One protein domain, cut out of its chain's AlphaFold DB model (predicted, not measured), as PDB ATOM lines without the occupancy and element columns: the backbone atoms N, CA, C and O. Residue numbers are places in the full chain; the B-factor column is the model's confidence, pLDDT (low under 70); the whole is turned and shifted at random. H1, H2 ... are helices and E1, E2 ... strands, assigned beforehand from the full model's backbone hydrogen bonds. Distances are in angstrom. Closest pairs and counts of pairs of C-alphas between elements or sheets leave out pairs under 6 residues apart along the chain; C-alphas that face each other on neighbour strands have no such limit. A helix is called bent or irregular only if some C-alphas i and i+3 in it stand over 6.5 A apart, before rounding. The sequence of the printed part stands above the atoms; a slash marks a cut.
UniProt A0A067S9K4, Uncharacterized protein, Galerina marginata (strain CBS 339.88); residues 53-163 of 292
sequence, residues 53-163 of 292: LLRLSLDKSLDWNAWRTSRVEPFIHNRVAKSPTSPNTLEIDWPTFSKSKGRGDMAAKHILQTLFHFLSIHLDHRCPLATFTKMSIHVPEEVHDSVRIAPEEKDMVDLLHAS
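What this domain is: This is residues 53 to 163 of the 292 residues of an uncharacterized protein of Galerina marginata (strain CBS 339.88) (UniProt A0A067S9K4). A narrow three-strand parallel sheet and helix H2 run lengthwise along an elongated body, with H1 beside the sheet's E1 edge and a tail that reaches out at residues 146 to 153, then folds back beside H2. Both helices run back against the direction of the strands. The printed part has 111 residues, with two named helices and three named strands in the order E1 H1 E2 H2 E3; the sheet's order is E1 E2 E3. The class is mixed, helices and strands, with 50 residues in named elements, under half. The whole is compact, with a radius of gyration of the C-alphas of 15.1 A and spans of 47 by 26 by 22 A.

How they stand to each other: E1, residues 53 to 57, is an edge strand. H1, residues 64 to 80, only grazes the sheet with its residues 67 to 76; the closest C-alphas of E1 and H1, those of Leu 54 and Phe 75, are 7.1 A apart. H1 is irregular, with C-alphas 70 and 73 7.1 A apart, and has a kink of 33 degrees near residue 71. E2, residues 89 to 93, is the inner strand, parallel to E1 at 16 degrees, with N 56 and O 91 at 2.8 A, within hydrogen-bond range. H2, residues 103 to 120, is not on the sheet, but only just, with 4 pairs of C-alphas within 10 A; it is apart from E1. H1 and H2 are close but not clearly touching, the closest C-alphas being those of Trp 64 and Leu 115, 7.5 A; they run the same way at a steep tilt of 36 degrees, only just steep. E3, residues 134 to 138, is the other edge strand, parallel to E2 at 4 degrees, with N 92 and O 136 at 2.9 A, within hydrogen-bond range. E1, H1, E2 and E2, H2, E3 are strand-helix-strand units, two parallel neighbour strands with a helix between, each with a right-handed crossover. Every O i to N i+4 pair is within hydrogen-bond range in H2, and 11 of 13 in H1.

Where its parts are: E1 begins at C-alpha 53, (1.666, 45.211, 80.559). H1 measures 21.0 A from first to last C-alpha and H2 26.2 A; H2 begins at C-alpha 103, (28.833, 36.668, 92.504). E1 is 12.7 A, E2 12.8 A and E3 13.5 A long, and E3 ends at C-alpha 138, (15.463, 39.448, 78.328).

The domain as a whole: The two C-alphas farthest apart, those of Ala 81 and Val 147, are 48.2 A apart. The printed part has no cut. The link from H2 to E3 is long, with 13 residues. Residues 139 to 163 hold no named element, and 146 to 153 stand free. The mean pLDDT of the printed part is 79.4; it is under 70 at residues 80 to 85, 96 to 106, 141 to 153 and 155.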
ATOM      1  N   LEU A  53       0.259  45.555  80.399       92.06
ATOM      2  CA  LEU A  53       1.666  45.211  80.559       92.06
ATOM      3  C   LEU A  53       2.090  45.272  82.031       92.06
ATOM      4  O   LEU A  53       2.058  46.335  82.652       92.06
ATOM      5  N   LEU A  54       2.563  44.144  82.561       92.94
ATOM      6  CA  LEU A  54       3.343  44.101  83.792       92.94
ATOM      7  C   LEU A  54       4.827  44.045  83.425       92.94
ATOM      8  O   LEU A  54       5.329  42.997  83.026       92.94
ATOM      9  N   ARG A  55       5.526  45.173  83.579       92.62
ATOM     10  CA  ARG A  55       6.979  45.240  83.395       92.62
ATOM     11  C   ARG A  55       7.702  45.150  84.739       92.62
ATOM     12  O   ARG A  55       7.487  45.976  85.634       92.62
ATOM     13  N   LEU A  56       8.579  44.162  84.862       90.62
ATOM     14  CA  LEU A  56       9.453  43.934  86.006       90.62
ATOM     15  C   LEU A  56      10.905  44.098  85.552       90.62
ATOM     16  O   LEU A  56      11.282  43.607  84.495       90.62
ATOM     17  N   SER A  57      11.710  44.809  86.338       89.25
ATOM     18  CA  SER A  57      13.142  44.960  86.071       89.25
ATOM     19  C   SER A  57      13.905  44.337  87.224       89.25
ATOM     20  O   SER A  57      13.699  44.738  88.371       89.25
ATOM     21  N   LEU A  58      14.717  43.322  86.932       84.44
ATOM     22  CA  LEU A  58      15.475  42.587  87.939       84.44
ATOM     23  C   LEU A  58      16.701  43.401  88.348       84.44
ATOM     24  O   LEU A  58      17.763  43.309  87.742       84.44
ATOM     25  N   ASP A  59      16.560  44.239  89.368       79.62
ATOM     26  CA  ASP A  59      17.712  44.917  89.953       79.62
ATOM     27  C   ASP A  59      18.518  43.968  90.871       79.62
ATOM     28  O   ASP A  59      18.365  42.746  90.855       79.62
ATOM     29  N   LYS A  60      19.428  44.525  91.676       71.62
ATOM     30  CA  LYS A  60      20.310  43.752  92.565       71.62
ATOM     31  C   LYS A  60      19.562  42.978  93.664       71.62
ATOM     32  O   LYS A  60      20.190  42.142  94.312       71.62
ATOM     33  N   SER A  61      18.286  43.269  93.933       80.50
ATOM     34  CA  SER A  61      17.526  42.647  95.020       80.50
ATOM     35  C   SER A  61      16.025  42.586  94.741       80.50
ATOM     36  O   SER A  61      15.352  43.605  94.615       80.50
ATOM     37  N   LEU A  62      15.460  41.383  94.789       82.38
ATOM     38  CA  LEU A  62      14.016  41.194  94.702       82.38
ATOM     39  C   LEU A  62      13.331  41.520  96.042       82.38
ATOM     40  O   LEU A  62      13.226  40.654  96.911       82.38
ATOM     41  N   ASP A  63      12.811  42.738  96.208       88.12
ATOM     42  CA  ASP A  63      11.830  43.027  97.268       88.12
ATOM     43  C   ASP A  63      10.431  42.593  96.809       88.12
ATOM     44  O   ASP A  63       9.608  43.389  96.338       88.12
ATOM     45  N   TRP A  64      10.177  41.286  96.920       87.94
ATOM     46  CA  TRP A  64       8.916  40.687  96.493       87.94
ATOM     47  C   TRP A  64       7.703  41.330  97.169       87.94
ATOM     48  O   TRP A  64       6.695  41.542  96.506       87.94
ATOM     49  N   ASN A  65       7.778  41.685  98.454       88.06
ATOM     50  CA  ASN A  65       6.632  42.263  99.158       88.06
ATOM     51  C   ASN A  65       6.266  43.639  98.590       88.06
ATOM     52  O   ASN A  65       5.085  43.920  98.357       88.06
ATOM     53  N   ALA A  66       7.269  44.474  98.310       89.62
ATOM     54  CA  ALA A  66       7.049  45.755  97.651       89.62
ATOM     55  C   ALA A  66       6.484  45.570  96.235       89.62
ATOM     56  O   ALA A  66       5.521  46.243  95.863       89.62
ATOM     57  N   TRP A  67       7.027  44.645  95.439       88.75
ATOM     58  CA  TRP A  67       6.551  44.394  94.071       88.75
ATOM     59  C   TRP A  67       5.144  43.808  94.034       88.75
ATOM     60  O   TRP A  67       4.308  44.245  93.241       88.75
ATOM     61  N   ARG A  68       4.872  42.845  94.916       89.69
ATOM     62  CA  ARG A  68       3.580  42.184  95.056       89.69
ATOM     63  C   ARG A  68       2.482  43.208  95.304       89.69
ATOM     64  O   ARG A  68       1.543  43.284  94.521       89.69
ATOM     65  N   THR A  69       2.650  44.027  96.338       88.75
ATOM     66  CA  THR A  69       1.639  45.002  96.771       88.75
ATOM     67  C   THR A  69       1.486  46.178  95.807       88.75
ATOM     68  O   THR A  69       0.373  46.637  95.567       88.75
ATOM     69  N   SER A  70       2.586  46.677  95.230       90.38
ATOM     70  CA  SER A  70       2.545  47.882  94.388       90.38
ATOM     71  C   SER A  70       2.288  47.618  92.902       90.38
ATOM     72  O   SER A  70       1.827  48.524  92.207       90.38
ATOM     73  N   ARG A  71       2.586  46.413  92.395       90.25
ATOM     74  CA  ARG A  71       2.518  46.098  90.956       90.25
ATOM     75  C   ARG A  71       1.717  44.840  90.653       90.25
ATOM     76  O   ARG A  71       0.777  44.916  89.866       90.25
ATOM     77  N   VAL A  72       2.065  43.702  91.260       89.50
ATOM     78  CA  VAL A  72       1.501  42.395  90.872       89.50
ATOM     79  C   VAL A  72       0.035  42.276  91.278       89.50
ATOM     80  O   VAL A  72      -0.808  42.100  90.409       89.50
ATOM     81  N   GLU A  73      -0.305  42.417  92.560       90.62
ATOM     82  CA  GLU A  73      -1.694  42.307  93.031       90.62
ATOM     83  C   GLU A  73      -2.621  43.316  92.340       90.62
ATOM     84  O   GLU A  73      -3.642  42.883  91.800       90.62
ATOM     85  N   PRO A  74      -2.281  44.621  92.236       89.50
ATOM     86  CA  PRO A  74      -3.102  45.564  91.485       89.50
ATOM     87  C   PRO A  74      -3.297  45.151  90.025       89.50
ATOM     88  O   PRO A  74      -4.407  45.255  89.505       89.50
ATOM     89  N   PHE A  75      -2.243  44.665  89.358       89.06
ATOM     90  CA  PHE A  75      -2.342  44.177  87.984       89.06
ATOM     91  C   PHE A  75      -3.308  42.993  87.892       89.06
ATOM     92  O   PHE A  75      -4.250  43.036  87.100       89.06
ATOM     93  N   ILE A  76      -3.137  41.978  88.741       87.88
ATOM     94  CA  ILE A  76      -3.983  40.783  88.757       87.88
ATOM     95  C   ILE A  76      -5.437  41.161  89.062       87.88
ATOM     96  O   ILE A  76      -6.319  40.827  88.275       87.88
ATOM     97  N   HIS A  77      -5.712  41.926  90.119       86.38
ATOM     98  CA  HIS A  77      -7.074  42.335  90.481       86.38
ATOM     99  C   HIS A  77      -7.771  43.134  89.376       86.38
ATOM    100  O   HIS A  77      -8.923  42.849  89.040       86.38
ATOM    101  N   ASN A  78      -7.067  44.085  88.755       84.00
ATOM    102  CA  ASN A  78      -7.612  44.864  87.644       84.00
ATOM    103  C   ASN A  78      -7.922  43.995  86.418       84.00
ATOM    104  O   ASN A  78      -8.809  44.333  85.631       84.00
ATOM    105  N   ARG A  79      -7.197  42.884  86.242       78.62
ATOM    106  CA  ARG A  79      -7.376  41.952  85.125       78.62
ATOM    107  C   ARG A  79      -8.465  40.941  85.347       78.62
ATOM    108  O   ARG A  79      -9.199  40.661  84.414       78.62
ATOM    109  N   VAL A  80      -8.632  40.466  86.572       66.38
ATOM    110  CA  VAL A  80      -9.774  39.629  86.946       66.38
ATOM    111  C   VAL A  80     -11.104  40.317  86.631       66.38
ATOM    112  O   VAL A  80     -12.060  39.651  86.241       66.38
ATOM    113  N   ALA A  81     -11.161  41.641  86.777       64.81
ATOM    114  CA  ALA A  81     -12.346  42.431  86.457       64.81
ATOM    115  C   ALA A  81     -12.548  42.666  84.946       64.81
ATOM    116  O   ALA A  81     -13.635  43.066  84.530       64.81
ATOM    117  N   LYS A  82     -11.516  42.448  84.121       67.69
ATOM    118  CA  LYS A  82     -11.545  42.651  82.667       67.69
ATOM    119  C   LYS A  82     -11.643  41.306  81.943       67.69
ATOM    120  O   LYS A  82     -11.303  40.260  82.480       67.69
ATOM    121  N   SER A  83     -12.170  41.328  80.720       66.00
ATOM    122  CA  SER A  83     -12.389  40.116  79.923       66.00
ATOM    123  C   SER A  83     -11.110  39.263  79.816       66.00
ATOM    124  O   SER A  83     -10.058  39.818  79.498       66.00
ATOM    125  N   PRO A  84     -11.185  37.924  79.959       62.66
ATOM    126  CA  PRO A  84     -10.045  37.013  79.786       62.66
ATOM    127  C   PRO A  84      -9.452  37.025  78.366       62.66
ATOM    128  O   PRO A  84      -8.432  36.394  78.110       62.66
ATOM    129  N   THR A  85     -10.093  37.725  77.429       68.25
ATOM    130  CA  THR A  85      -9.642  37.879  76.044       68.25
ATOM    131  C   THR A  85      -8.669  39.038  75.839       68.25
ATOM    132  O   THR A  85      -8.128  39.163  74.743       68.25
ATOM    133  N   SER A  86      -8.467  39.917  76.830       72.75
ATOM    134  CA  SER A  86      -7.471  40.986  76.702       72.75
ATOM    135  C   SER A  86      -6.060  40.399  76.775       72.75
ATOM    136  O   SER A  86      -5.814  39.589  77.673       72.75
ATOM    137  N   PRO A  87      -5.131  40.805  75.893       81.44
ATOM    138  CA  PRO A  87      -3.748  40.368  75.988       81.44
ATOM    139  C   PRO A  87      -3.163  40.816  77.331       81.44
ATOM    140  O   PRO A  87      -3.290  41.974  77.720       81.44
ATOM    141  N   ASN A  88      -2.526  39.889  78.040       90.44
ATOM    142  CA  ASN A  88      -1.859  40.157  79.306       90.44
ATOM    143  C   ASN A  88      -0.391  39.815  79.133       90.44
ATOM    144  O   ASN A  88      -0.045  38.653  78.900       90.44
ATOM    145  N   THR A  89       0.453  40.834  79.216       94.00
ATOM    146  CA  THR A  89       1.873  40.705  78.907       94.00
ATOM    147  C   THR A  89       2.697  40.843  80.174       94.00
ATOM    148  O   THR A  89       2.558  41.828  80.899       94.00
ATOM    149  N   LEU A  90       3.558  39.862  80.421       94.88
ATOM    150  CA  LEU A  90       4.652  39.965  81.376       94.88
ATOM    151  C   LEU A  90       5.928  40.291  80.606       94.88
ATOM    152  O   LEU A  90       6.280  39.583  79.665       94.88
ATOM    153  N   GLU A  91       6.621  41.343  81.012       94.88
ATOM    154  CA  GLU A  91       7.938  41.681  80.486       94.88
ATOM    155  C   GLU A  91       8.932  41.735  81.638       94.88
ATOM    156  O   GLU A  91       8.739  42.485  82.598       94.88
ATOM    157  N   ILE A  92       9.974  40.918  81.548       92.12
ATOM    158  CA  ILE A  92      11.062  40.868  82.513       92.12
ATOM    159  C   ILE A  92      12.312  41.351  81.801       92.12
ATOM    160  O   ILE A  92      12.796  40.702  80.876       92.12
ATOM    161  N   ASP A  93      12.817  42.493  82.251       89.38
ATOM    162  CA  ASP A  93      14.090  43.031  81.797       89.38
ATOM    163  C   ASP A  93      15.149  42.790  82.871       89.38
ATOM    164  O   ASP A  93      15.026  43.254  84.013       89.38
ATOM    165  N   TRP A  94      16.176  42.031  82.513       84.50
ATOM    166  CA  TRP A  94      17.314  41.768  83.370       84.50
ATOM    167  C   TRP A  94      18.486  42.663  82.926       84.50
ATOM    168  O   TRP A  94      19.192  42.345  81.969       84.50
ATOM    169  N   PRO A  95      18.739  43.789  83.616       75.56
ATOM    170  CA  PRO A  95      19.842  44.680  83.283       75.56
ATOM    171  C   PRO A  95      21.204  43.993  83.443       75.56
ATOM    172  O   PRO A  95      21.445  43.257  84.401       75.56
ATOM    173  N   THR A  96      22.138  44.298  82.542       69.44
ATOM    174  CA  THR A  96      23.537  43.869  82.643       69.44
ATOM    175  C   THR A  96      24.147  44.366  83.958       69.44
ATOM    176  O   THR A  96      24.267  45.571  84.204       69.44
ATOM    177  N   PHE A  97      24.556  43.442  84.829       64.69
ATOM    178  CA  PHE A  97      25.306  43.802  86.027       64.69
ATOM    179  C   PHE A  97      26.747  44.131  85.635       64.69
ATOM    180  O   PHE A  97      27.405  43.381  84.924       64.69
ATOM    181  N   SER A  98      27.263  45.268  86.107       55.53
ATOM    182  CA  SER A  98      28.670  45.631  85.906       55.53
ATOM    183  C   SER A  98      29.585  44.492  86.374       55.53
ATOM    184  O   SER A  98      29.353  43.978  87.468       55.53
ATOM    185  N   LYS A  99      30.636  44.188  85.594       57.22
ATOM    186  CA  LYS A  99      31.615  43.067  85.655       57.22
ATOM    187  C   LYS A  99      32.361  42.814  86.980       57.22
ATOM    188  O   LYS A  99      33.453  42.245  86.999       57.22
ATOM    189  N   SER A 100      31.838  43.240  88.124       54.19
ATOM    190  CA  SER A 100      32.423  42.962  89.427       54.19
ATOM    191  C   SER A 100      32.217  41.487  89.808       54.19
ATOM    192  O   SER A 100      31.280  41.153  90.525       54.19
ATOM    193  N   LYS A 101      33.130  40.628  89.330       54.56
ATOM    194  CA  LYS A 101      33.476  39.275  89.812       54.56
ATOM    195  C   LYS A 101      32.297  38.368  90.203       54.56
ATOM    196  O   LYS A 101      31.969  38.355  91.386       54.56
ATOM    197  N   GLY A 102      31.773  37.566  89.263       57.69
ATOM    198  CA  GLY A 102      31.138  36.226  89.390       57.69
ATOM    199  C   GLY A 102      30.046  35.937  90.444       57.69
ATOM    200  O   GLY A 102      29.339  34.940  90.350       57.69
ATOM    201  N   ARG A 103      29.871  36.773  91.470       58.12
ATOM    202  CA  ARG A 103      28.833  36.668  92.504       58.12
ATOM    203  C   ARG A 103      27.528  37.331  92.072       58.12
ATOM    204  O   ARG A 103      26.486  36.979  92.612       58.12
ATOM    205  N   GLY A 104      27.586  38.273  91.128       59.44
ATOM    206  CA  GLY A 104      26.400  38.933  90.575       59.44
ATOM    207  C   GLY A 104      25.507  37.967  89.797       59.44
ATOM    208  O   GLY A 104      24.295  37.978  89.981       59.44
ATOM    209  N   ASP A 105      26.117  37.071  89.025       64.25
ATOM    210  CA  ASP A 105      25.420  36.169  88.102       64.25
ATOM    211  C   ASP A 105      24.564  35.132  88.838       64.25
ATOM    212  O   ASP A 105      23.374  34.976  88.565       64.25
ATOM    213  N   MET A 106      25.138  34.496  89.866       65.19
ATOM    214  CA  MET A 106      24.418  33.548  90.725       65.19
ATOM    215  C   MET A 106      23.270  34.214  91.492       65.19
ATOM    216  O   MET A 106      22.210  33.612  91.667       65.19
ATOM    217  N   ALA A 107      23.462  35.459  91.943       70.75
ATOM    218  CA  ALA A 107      22.423  36.202  92.649       70.75
ATOM    219  C   ALA A 107      21.252  36.540  91.721       70.75
ATOM    220  O   ALA A 107      20.094  36.399  92.103       70.75
ATOM    221  N   ALA A 108      21.548  36.944  90.492       73.19
ATOM    222  CA  ALA A 108      20.537  37.369  89.546       73.19
ATOM    223  C   ALA A 108      19.732  36.195  88.959       73.19
ATOM    224  O   ALA A 108      18.507  36.280  88.861       73.19
ATOM    225  N   LYS A 109      20.377  35.043  88.734       77.94
ATOM    226  CA  LYS A 109      19.683  33.770  88.485       77.94
ATOM    227  C   LYS A 109      18.693  33.450  89.599       77.94
ATOM    228  O   LYS A 109      17.509  33.247  89.340       77.94
ATOM    229  N   HIS A 110      19.172  33.446  90.844       80.00
ATOM    230  CA  HIS A 110      18.330  33.158  92.000       80.00
ATOM    231  C   HIS A 110      17.154  34.140  92.091       80.00
ATOM    232  O   HIS A 110      16.047  33.740  92.439       80.00
ATOM    233  N   ILE A 111      17.361  35.413  91.741       83.44
ATOM    234  CA  ILE A 111      16.298  36.424  91.673       83.44
ATOM    235  C   ILE A 111      15.237  36.055  90.629       83.44
ATOM    236  O   ILE A 111      14.054  36.068  90.970       83.44
ATOM    237  N   LEU A 112      15.625  35.691  89.400       86.31
ATOM    238  CA  LEU A 112      14.676  35.277  88.361       86.31
ATOM    239  C   LEU A 112      13.863  34.055  88.814       86.31
ATOM    240  O   LEU A 112      12.637  34.061  88.741       86.31
ATOM    241  N   GLN A 113      14.524  33.033  89.354       85.69
ATOM    242  CA  GLN A 113      13.847  31.830  89.843       85.69
ATOM    243  C   GLN A 113      12.893  32.128  90.999       85.69
ATOM    244  O   GLN A 113      11.752  31.672  91.007       85.69
ATOM    245  N   THR A 114      13.348  32.934  91.959       85.56
ATOM    246  CA  THR A 114      12.540  33.351  93.106       85.56
ATOM    247  C   THR A 114      11.310  34.128  92.640       85.56
ATOM    248  O   THR A 114      10.216  33.915  93.158       85.56
ATOM    249  N   LEU A 115      11.455  34.988  91.628       89.25
ATOM    250  CA  LEU A 115      10.333  35.699  91.029       89.25
ATOM    251  C   LEU A 115       9.308  34.727  90.431       89.25
ATOM    252  O   LEU A 115       8.125  34.847  90.738       89.25
ATOM    253  N   PHE A 116       9.732  33.766  89.609       90.25
ATOM    254  CA  PHE A 116       8.804  32.802  89.007       90.25
ATOM    255  C   PHE A 116       8.149  31.890  90.041       90.25
ATOM    256  O   PHE A 116       6.950  31.639  89.946       90.25
ATOM    257  N   HIS A 117       8.883  31.484  91.077       89.12
ATOM    258  CA  HIS A 117       8.314  30.775  92.219       89.12
ATOM    259  C   HIS A 117       7.221  31.601  92.910       89.12
ATOM    260  O   HIS A 117       6.129  31.117  93.190       89.12
ATOM    261  N   PHE A 118       7.470  32.886  93.149       89.31
ATOM    262  CA  PHE A 118       6.461  33.748  93.746       89.31
ATOM    263  C   PHE A 118       5.264  34.017  92.830       89.31
ATOM    264  O   PHE A 118       4.136  34.112  93.314       89.31
ATOM    265  N   LEU A 119       5.481  34.107  91.517       89.62
ATOM    266  CA  LEU A 119       4.408  34.230  90.531       89.62
ATOM    267  C   LEU A 119       3.623  32.925  90.342       89.62
ATOM    268  O   LEU A 119       2.489  32.989  89.867       89.62
ATOM    269  N   SER A 120       4.183  31.764  90.695       88.19
ATOM    270  CA  SER A 120       3.469  30.485  90.665       88.19
ATOM    271  C   SER A 120       2.634  30.244  91.929       88.19
ATOM    272  O   SER A 120       1.593  29.582  91.863       88.19
ATOM    273  N   ILE A 121       3.014  30.847  93.062       86.38
ATOM    274  CA  ILE A 121       2.229  30.818  94.303       86.38
ATOM    275  C   ILE A 121       0.883  31.527  94.108       86.38
ATOM    276  O   ILE A 121       0.786  32.613  93.538       86.38
ATOM    277  N   HIS A 122      -0.183  30.909  94.621       79.75
ATOM    278  CA  HIS A 122      -1.534  31.433  94.468       79.75
ATOM    279  C   HIS A 122      -1.737  32.720  95.284       79.75
ATOM    280  O   HIS A 122      -1.542  32.735  96.499       79.75
ATOM    281  N   LEU A 123      -2.205  33.773  94.614       77.38
ATOM    282  CA  LEU A 123      -2.749  34.991  95.208       77.38
ATOM    283  C   LEU A 123      -4.276  34.912  95.106       77.38
ATOM    284  O   LEU A 123      -4.814  34.787  94.007       77.38
ATOM    285  N   ASP A 124      -4.975  34.912  96.242       78.81
ATOM    286  CA  ASP A 124      -6.442  34.814  96.313       78.81
ATOM    287  C   ASP A 124      -7.034  33.677  95.456       78.81
ATOM    288  O   ASP A 124      -7.952  33.869  94.656       78.81
ATOM    289  N   HIS A 125      -6.475  32.470  95.614       81.06
ATOM    290  CA  HIS A 125      -6.840  31.253  94.869       81.06
ATOM    291  C   HIS A 125      -6.536  31.284  93.365       81.06
ATOM    292  O   HIS A 125      -7.023  30.432  92.622       81.06
ATOM    293  N   ARG A 126      -5.717  32.226  92.892       82.06
ATOM    294  CA  ARG A 126      -5.316  32.321  91.484       82.06
ATOM    295  C   ARG A 126      -3.813  32.291  91.366       82.06
ATOM    296  O   ARG A 126      -3.134  32.965  92.123       82.06
ATOM    297  N   CYS A 127      -3.295  31.562  90.389       88.38
ATOM    298  CA  CYS A 127      -1.887  31.641  90.033       88.38
ATOM    299  C   CYS A 127      -1.651  32.899  89.173       88.38
ATOM    300  O   CYS A 127      -2.208  32.972  88.072       88.38
ATOM    301  N   PRO A 128      -0.861  33.893  89.630       89.75
ATOM    302  CA  PRO A 128      -0.526  35.069  88.828       89.75
ATOM    303  C   PRO A 128       0.058  34.705  87.466       89.75
ATOM    304  O   PRO A 128      -0.326  35.295  86.458       89.75
ATOM    305  N   LEU A 129       0.933  33.700  87.422       90.88
ATOM    306  CA  LEU A 129       1.596  33.273  86.194       90.88
ATOM    307  C   LEU A 129       0.605  32.804  85.119       90.88
ATOM    308  O   LEU A 129       0.774  33.115  83.941       90.88
ATOM    309  N   ALA A 130      -0.484  32.153  85.530       90.94
ATOM    310  CA  ALA A 130      -1.550  31.718  84.635       90.94
ATOM    311  C   ALA A 130      -2.371  32.884  84.050       90.94
ATOM    312  O   ALA A 130      -3.219  32.660  83.195       90.94
ATOM    313  N   THR A 131      -2.187  34.131  84.491       90.50
ATOM    314  CA  THR A 131      -2.953  35.267  83.942       90.50
ATOM    315  C   THR A 131      -2.369  35.834  82.655       90.50
ATOM    316  O   THR A 131      -3.079  36.522  81.918       90.50
ATOM    317  N   PHE A 132      -1.097  35.553  82.375       92.81
ATOM    318  CA  PHE A 132      -0.396  36.095  81.221       92.81
ATOM    319  C   PHE A 132      -0.648  35.247  79.976       92.81
ATOM    320  O   PHE A 132      -0.627  34.019  80.014       92.81
ATOM    321  N   THR A 133      -0.863  35.925  78.853       93.88
ATOM    322  CA  THR A 133      -0.980  35.313  77.524       93.88
ATOM    323  C   THR A 133       0.293  35.494  76.706       93.88
ATOM    324  O   THR A 133       0.528  34.735  75.768       93.88
ATOM    325  N   LYS A 134       1.106  36.496  77.056       95.25
ATOM    326  CA  LYS A 134       2.385  36.813  76.425       95.25
ATOM    327  C   LYS A 134       3.449  37.008  77.499       95.25
ATOM    328  O   LYS A 134       3.196  37.679  78.500       95.25
ATOM    329  N   MET A 135       4.632  36.451  77.280       95.50
ATOM    330  CA  MET A 135       5.798  36.654  78.135       95.50
ATOM    331  C   MET A 135       7.003  37.041  77.290       95.50
ATOM    332  O   MET A 135       7.260  36.419  76.262       95.50
ATOM    333  N   SER A 136       7.731  38.059  77.730       95.44
ATOM    334  CA  SER A 136       9.009  38.467  77.156       95.44
ATOM    335  C   SER A 136      10.043  38.530  78.266       95.44
ATOM    336  O   SER A 136       9.829  39.219  79.263       95.44
ATOM    337  N   ILE A 137      11.135  37.792  78.117       92.50
ATOM    338  CA  ILE A 137      12.191  37.684  79.118       92.50
ATOM    339  C   ILE A 137      13.503  37.976  78.406       92.50
ATOM    340  O   ILE A 137      13.892  37.247  77.499       92.50
ATOM    341  N   HIS A 138      14.152  39.057  78.817       91.06
ATOM    342  CA  HIS A 138      15.463  39.448  78.328       91.06
ATOM    343  C   HIS A 138      16.489  39.144  79.418       91.06
ATOM    344  O   HIS A 138      16.392  39.680  80.524       91.06
ATOM    345  N   VAL A 139      17.425  38.251  79.113       85.38
ATOM    346  CA  VAL A 139      18.536  37.824  79.963       85.38
ATOM    347  C   VAL A 139      19.835  38.298  79.303       85.38
ATOM    348  O   VAL A 139      20.025  38.090  78.112       85.38
ATOM    349  N   PRO A 140      20.767  38.929  80.027       78.31
ATOM    350  CA  PRO A 140      22.020  39.371  79.426       78.31
ATOM    351  C   PRO A 140      22.914  38.177  79.035       78.31
ATOM    352  O   PRO A 140      22.927  37.158  79.717       78.31
ATOM    353  N   GLU A 141      23.708  38.307  77.966       69.44
ATOM    354  CA  GLU A 141      24.634  37.254  77.485       69.44
ATOM    355  C   GLU A 141      25.758  36.905  78.478       69.44
ATOM    356  O   GLU A 141      26.307  35.807  78.450       69.44
ATOM    357  N   GLU A 142      26.143  37.838  79.355       62.28
ATOM    358  CA  GLU A 142      27.385  37.750  80.139       62.28
ATOM    359  C   GLU A 142      27.292  36.870  81.411       62.28
ATOM    360  O   GLU A 142      28.205  36.899  82.231       62.28
ATOM    361  N   VAL A 143      26.227  36.081  81.610       56.62
ATOM    362  CA  VAL A 143      25.943  35.411  82.904       56.62
ATOM    363  C   VAL A 143      26.825  34.167  83.160       56.62
ATOM    364  O   VAL A 143      26.827  33.616  84.266       56.62
ATOM    365  N   HIS A 144      27.631  33.721  82.189       55.41
ATOM    366  CA  HIS A 144      28.491  32.543  82.350       55.41
ATOM    367  C   HIS A 144      29.977  32.799  82.092       55.41
ATOM    368  O   HIS A 144      30.487  32.775  80.973       55.41
ATOM    369  N   ASP A 145      30.698  32.926  83.202       52.19
ATOM    370  CA  ASP A 145      32.150  32.975  83.270       52.19
ATOM    371  C   ASP A 145      32.727  31.548  83.107       52.19
ATOM    372  O   ASP A 145      32.903  30.833  84.085       52.19
ATOM    373  N   SER A 146      32.950  31.119  81.854       47.25
ATOM    374  CA  SER A 146      33.808  30.021  81.323       47.25
ATOM    375  C   SER A 146      33.824  28.602  81.947       47.25
ATOM    376  O   SER A 146      34.286  27.663  81.292       47.25
ATOM    377  N   VAL A 147      33.286  28.367  83.142       52.84
ATOM    378  CA  VAL A 147      33.221  27.057  83.799       52.84
ATOM    379  C   VAL A 147      31.796  26.537  83.675       52.84
ATOM    380  O   VAL A 147      30.934  26.820  84.502       52.84
ATOM    381  N   ARG A 148      31.547  25.774  82.606       55.47
ATOM    382  CA  ARG A 148      30.270  25.095  82.335       55.47
ATOM    383  C   ARG A 148      30.001  24.020  83.399       55.47
ATOM    384  O   ARG A 148      30.245  22.838  83.164       55.47
ATOM    385  N   ILE A 149      29.538  24.422  84.577       58.56
ATOM    386  CA  ILE A 149      28.886  23.505  85.514       58.56
ATOM    387  C   ILE A 149      27.541  23.158  84.877       58.56
ATOM    388  O   ILE A 149      26.803  24.055  84.473       58.56
ATOM    389  N   ALA A 150      27.257  21.866  84.711       60.84
ATOM    390  CA  ALA A 150      25.969  21.430  84.186       60.84
ATOM    391  C   ALA A 150      24.850  21.985  85.089       60.84
ATOM    392  O   ALA A 150      24.966  21.841  86.309       60.84
ATOM    393  N   PRO A 151      23.813  22.632  84.530       62.44
ATOM    394  CA  PRO A 151      22.710  23.148  85.330       62.44
ATOM    395  C   PRO A 151      22.027  21.996  86.074       62.44
ATOM    396  O   PRO A 151      21.784  20.930  85.503       62.44
ATOM    397  N   GLU A 152      21.747  22.191  87.361       68.56
ATOM    398  CA  GLU A 152      20.941  21.249  88.139       68.56
ATOM    399  C   GLU A 152      19.444  21.517  87.899       68.56
ATOM    400  O   GLU A 152      19.050  22.624  87.565       68.56
ATOM    401  N   GLU A 153      18.553  20.549  88.116       66.69
ATOM    402  CA  GLU A 153      17.098  20.757  87.935       66.69
ATOM    403  C   GLU A 153      16.553  21.937  88.769       66.69
ATOM    404  O   GLU A 153      15.710  22.711  88.318       66.69
ATOM    405  N   LYS A 154      17.121  22.145  89.963       70.62
ATOM    406  CA  LYS A 154      16.803  23.269  90.861       70.62
ATOM    407  C   LYS A 154      17.147  24.646  90.283       70.62
ATOM    408  O   LYS A 154      16.776  25.651  90.876       70.62
ATOM    409  N   ASP A 155      17.902  24.691  89.190       67.44
ATOM    410  CA  ASP A 155      18.387  25.904  88.537       67.44
ATOM    411  C   ASP A 155      17.450  26.433  87.443       67.44
ATOM    412  O   ASP A 155      17.716  27.489  86.862       67.44
ATOM    413  N   MET A 156      16.353  25.723  87.182       74.81
ATOM    414  CA  MET A 156      15.410  26.047  86.121       74.81
ATOM    415  C   MET A 156      14.374  27.087  86.555       74.81
ATOM    416  O   MET A 156      14.016  27.203  87.731       74.81
ATOM    417  N   VAL A 157      13.865  27.833  85.576       82.00
ATOM    418  CA  VAL A 157      12.672  28.667  85.738       82.00
ATOM    419  C   VAL A 157      11.426  27.793  85.566       82.00
ATOM    420  O   VAL A 157      11.266  27.112  84.553       82.00
ATOM    421  N   ASP A 158      10.536  27.804  86.559       82.44
ATOM    422  CA  ASP A 158       9.265  27.080  86.488       82.44
ATOM    423  C   ASP A 158       8.222  27.887  85.698       82.44
ATOM    424  O   ASP A 158       7.653  28.865  86.188       82.44
ATOM    425  N   LEU A 159       7.980  27.457  84.460       88.56
ATOM    426  CA  LEU A 159       6.943  27.985  83.574       88.56
ATOM    427  C   LEU A 159       5.705  27.072  83.498       88.56
ATOM    428  O   LEU A 159       4.755  27.403  82.789       88.56
ATOM    429  N   LEU A 160       5.658  25.971  84.259       86.69
ATOM    430  CA  LEU A 160       4.577  24.981  84.189       86.69
ATOM    431  C   LEU A 160       3.220  25.601  84.544       86.69
ATOM    432  O   LEU A 160       2.183  25.284  83.961       86.69
ATOM    433  N   HIS A 161       3.235  26.537  85.489       90.06
ATOM    434  CA  HIS A 161       2.046  27.240  85.958       90.06
ATOM    435  C   HIS A 161       1.562  28.338  84.992       90.06
ATOM    436  O   HIS A 161       0.497  28.924  85.199       90.06
ATOM    437  N   ALA A 162       2.300  28.615  83.915       92.69
ATOM    438  CA  ALA A 162       1.986  29.628  82.910       92.69
ATOM    439  C   ALA A 162       0.981  29.114  81.857       92.69
ATOM    440  O   ALA A 162       1.145  29.314  80.655       92.69
ATOM    441  N   SER A 163      -0.080  28.436  82.300       91.88
ATOM    442  CA  SER A 163      -0.947  27.603  81.451       91.88
ATOM    443  C   SER A 163      -1.675  28.336  80.318       91.88
ATOM    444  O   SER A 163      -2.116  27.694  79.367       91.88
TER     445      SER A 163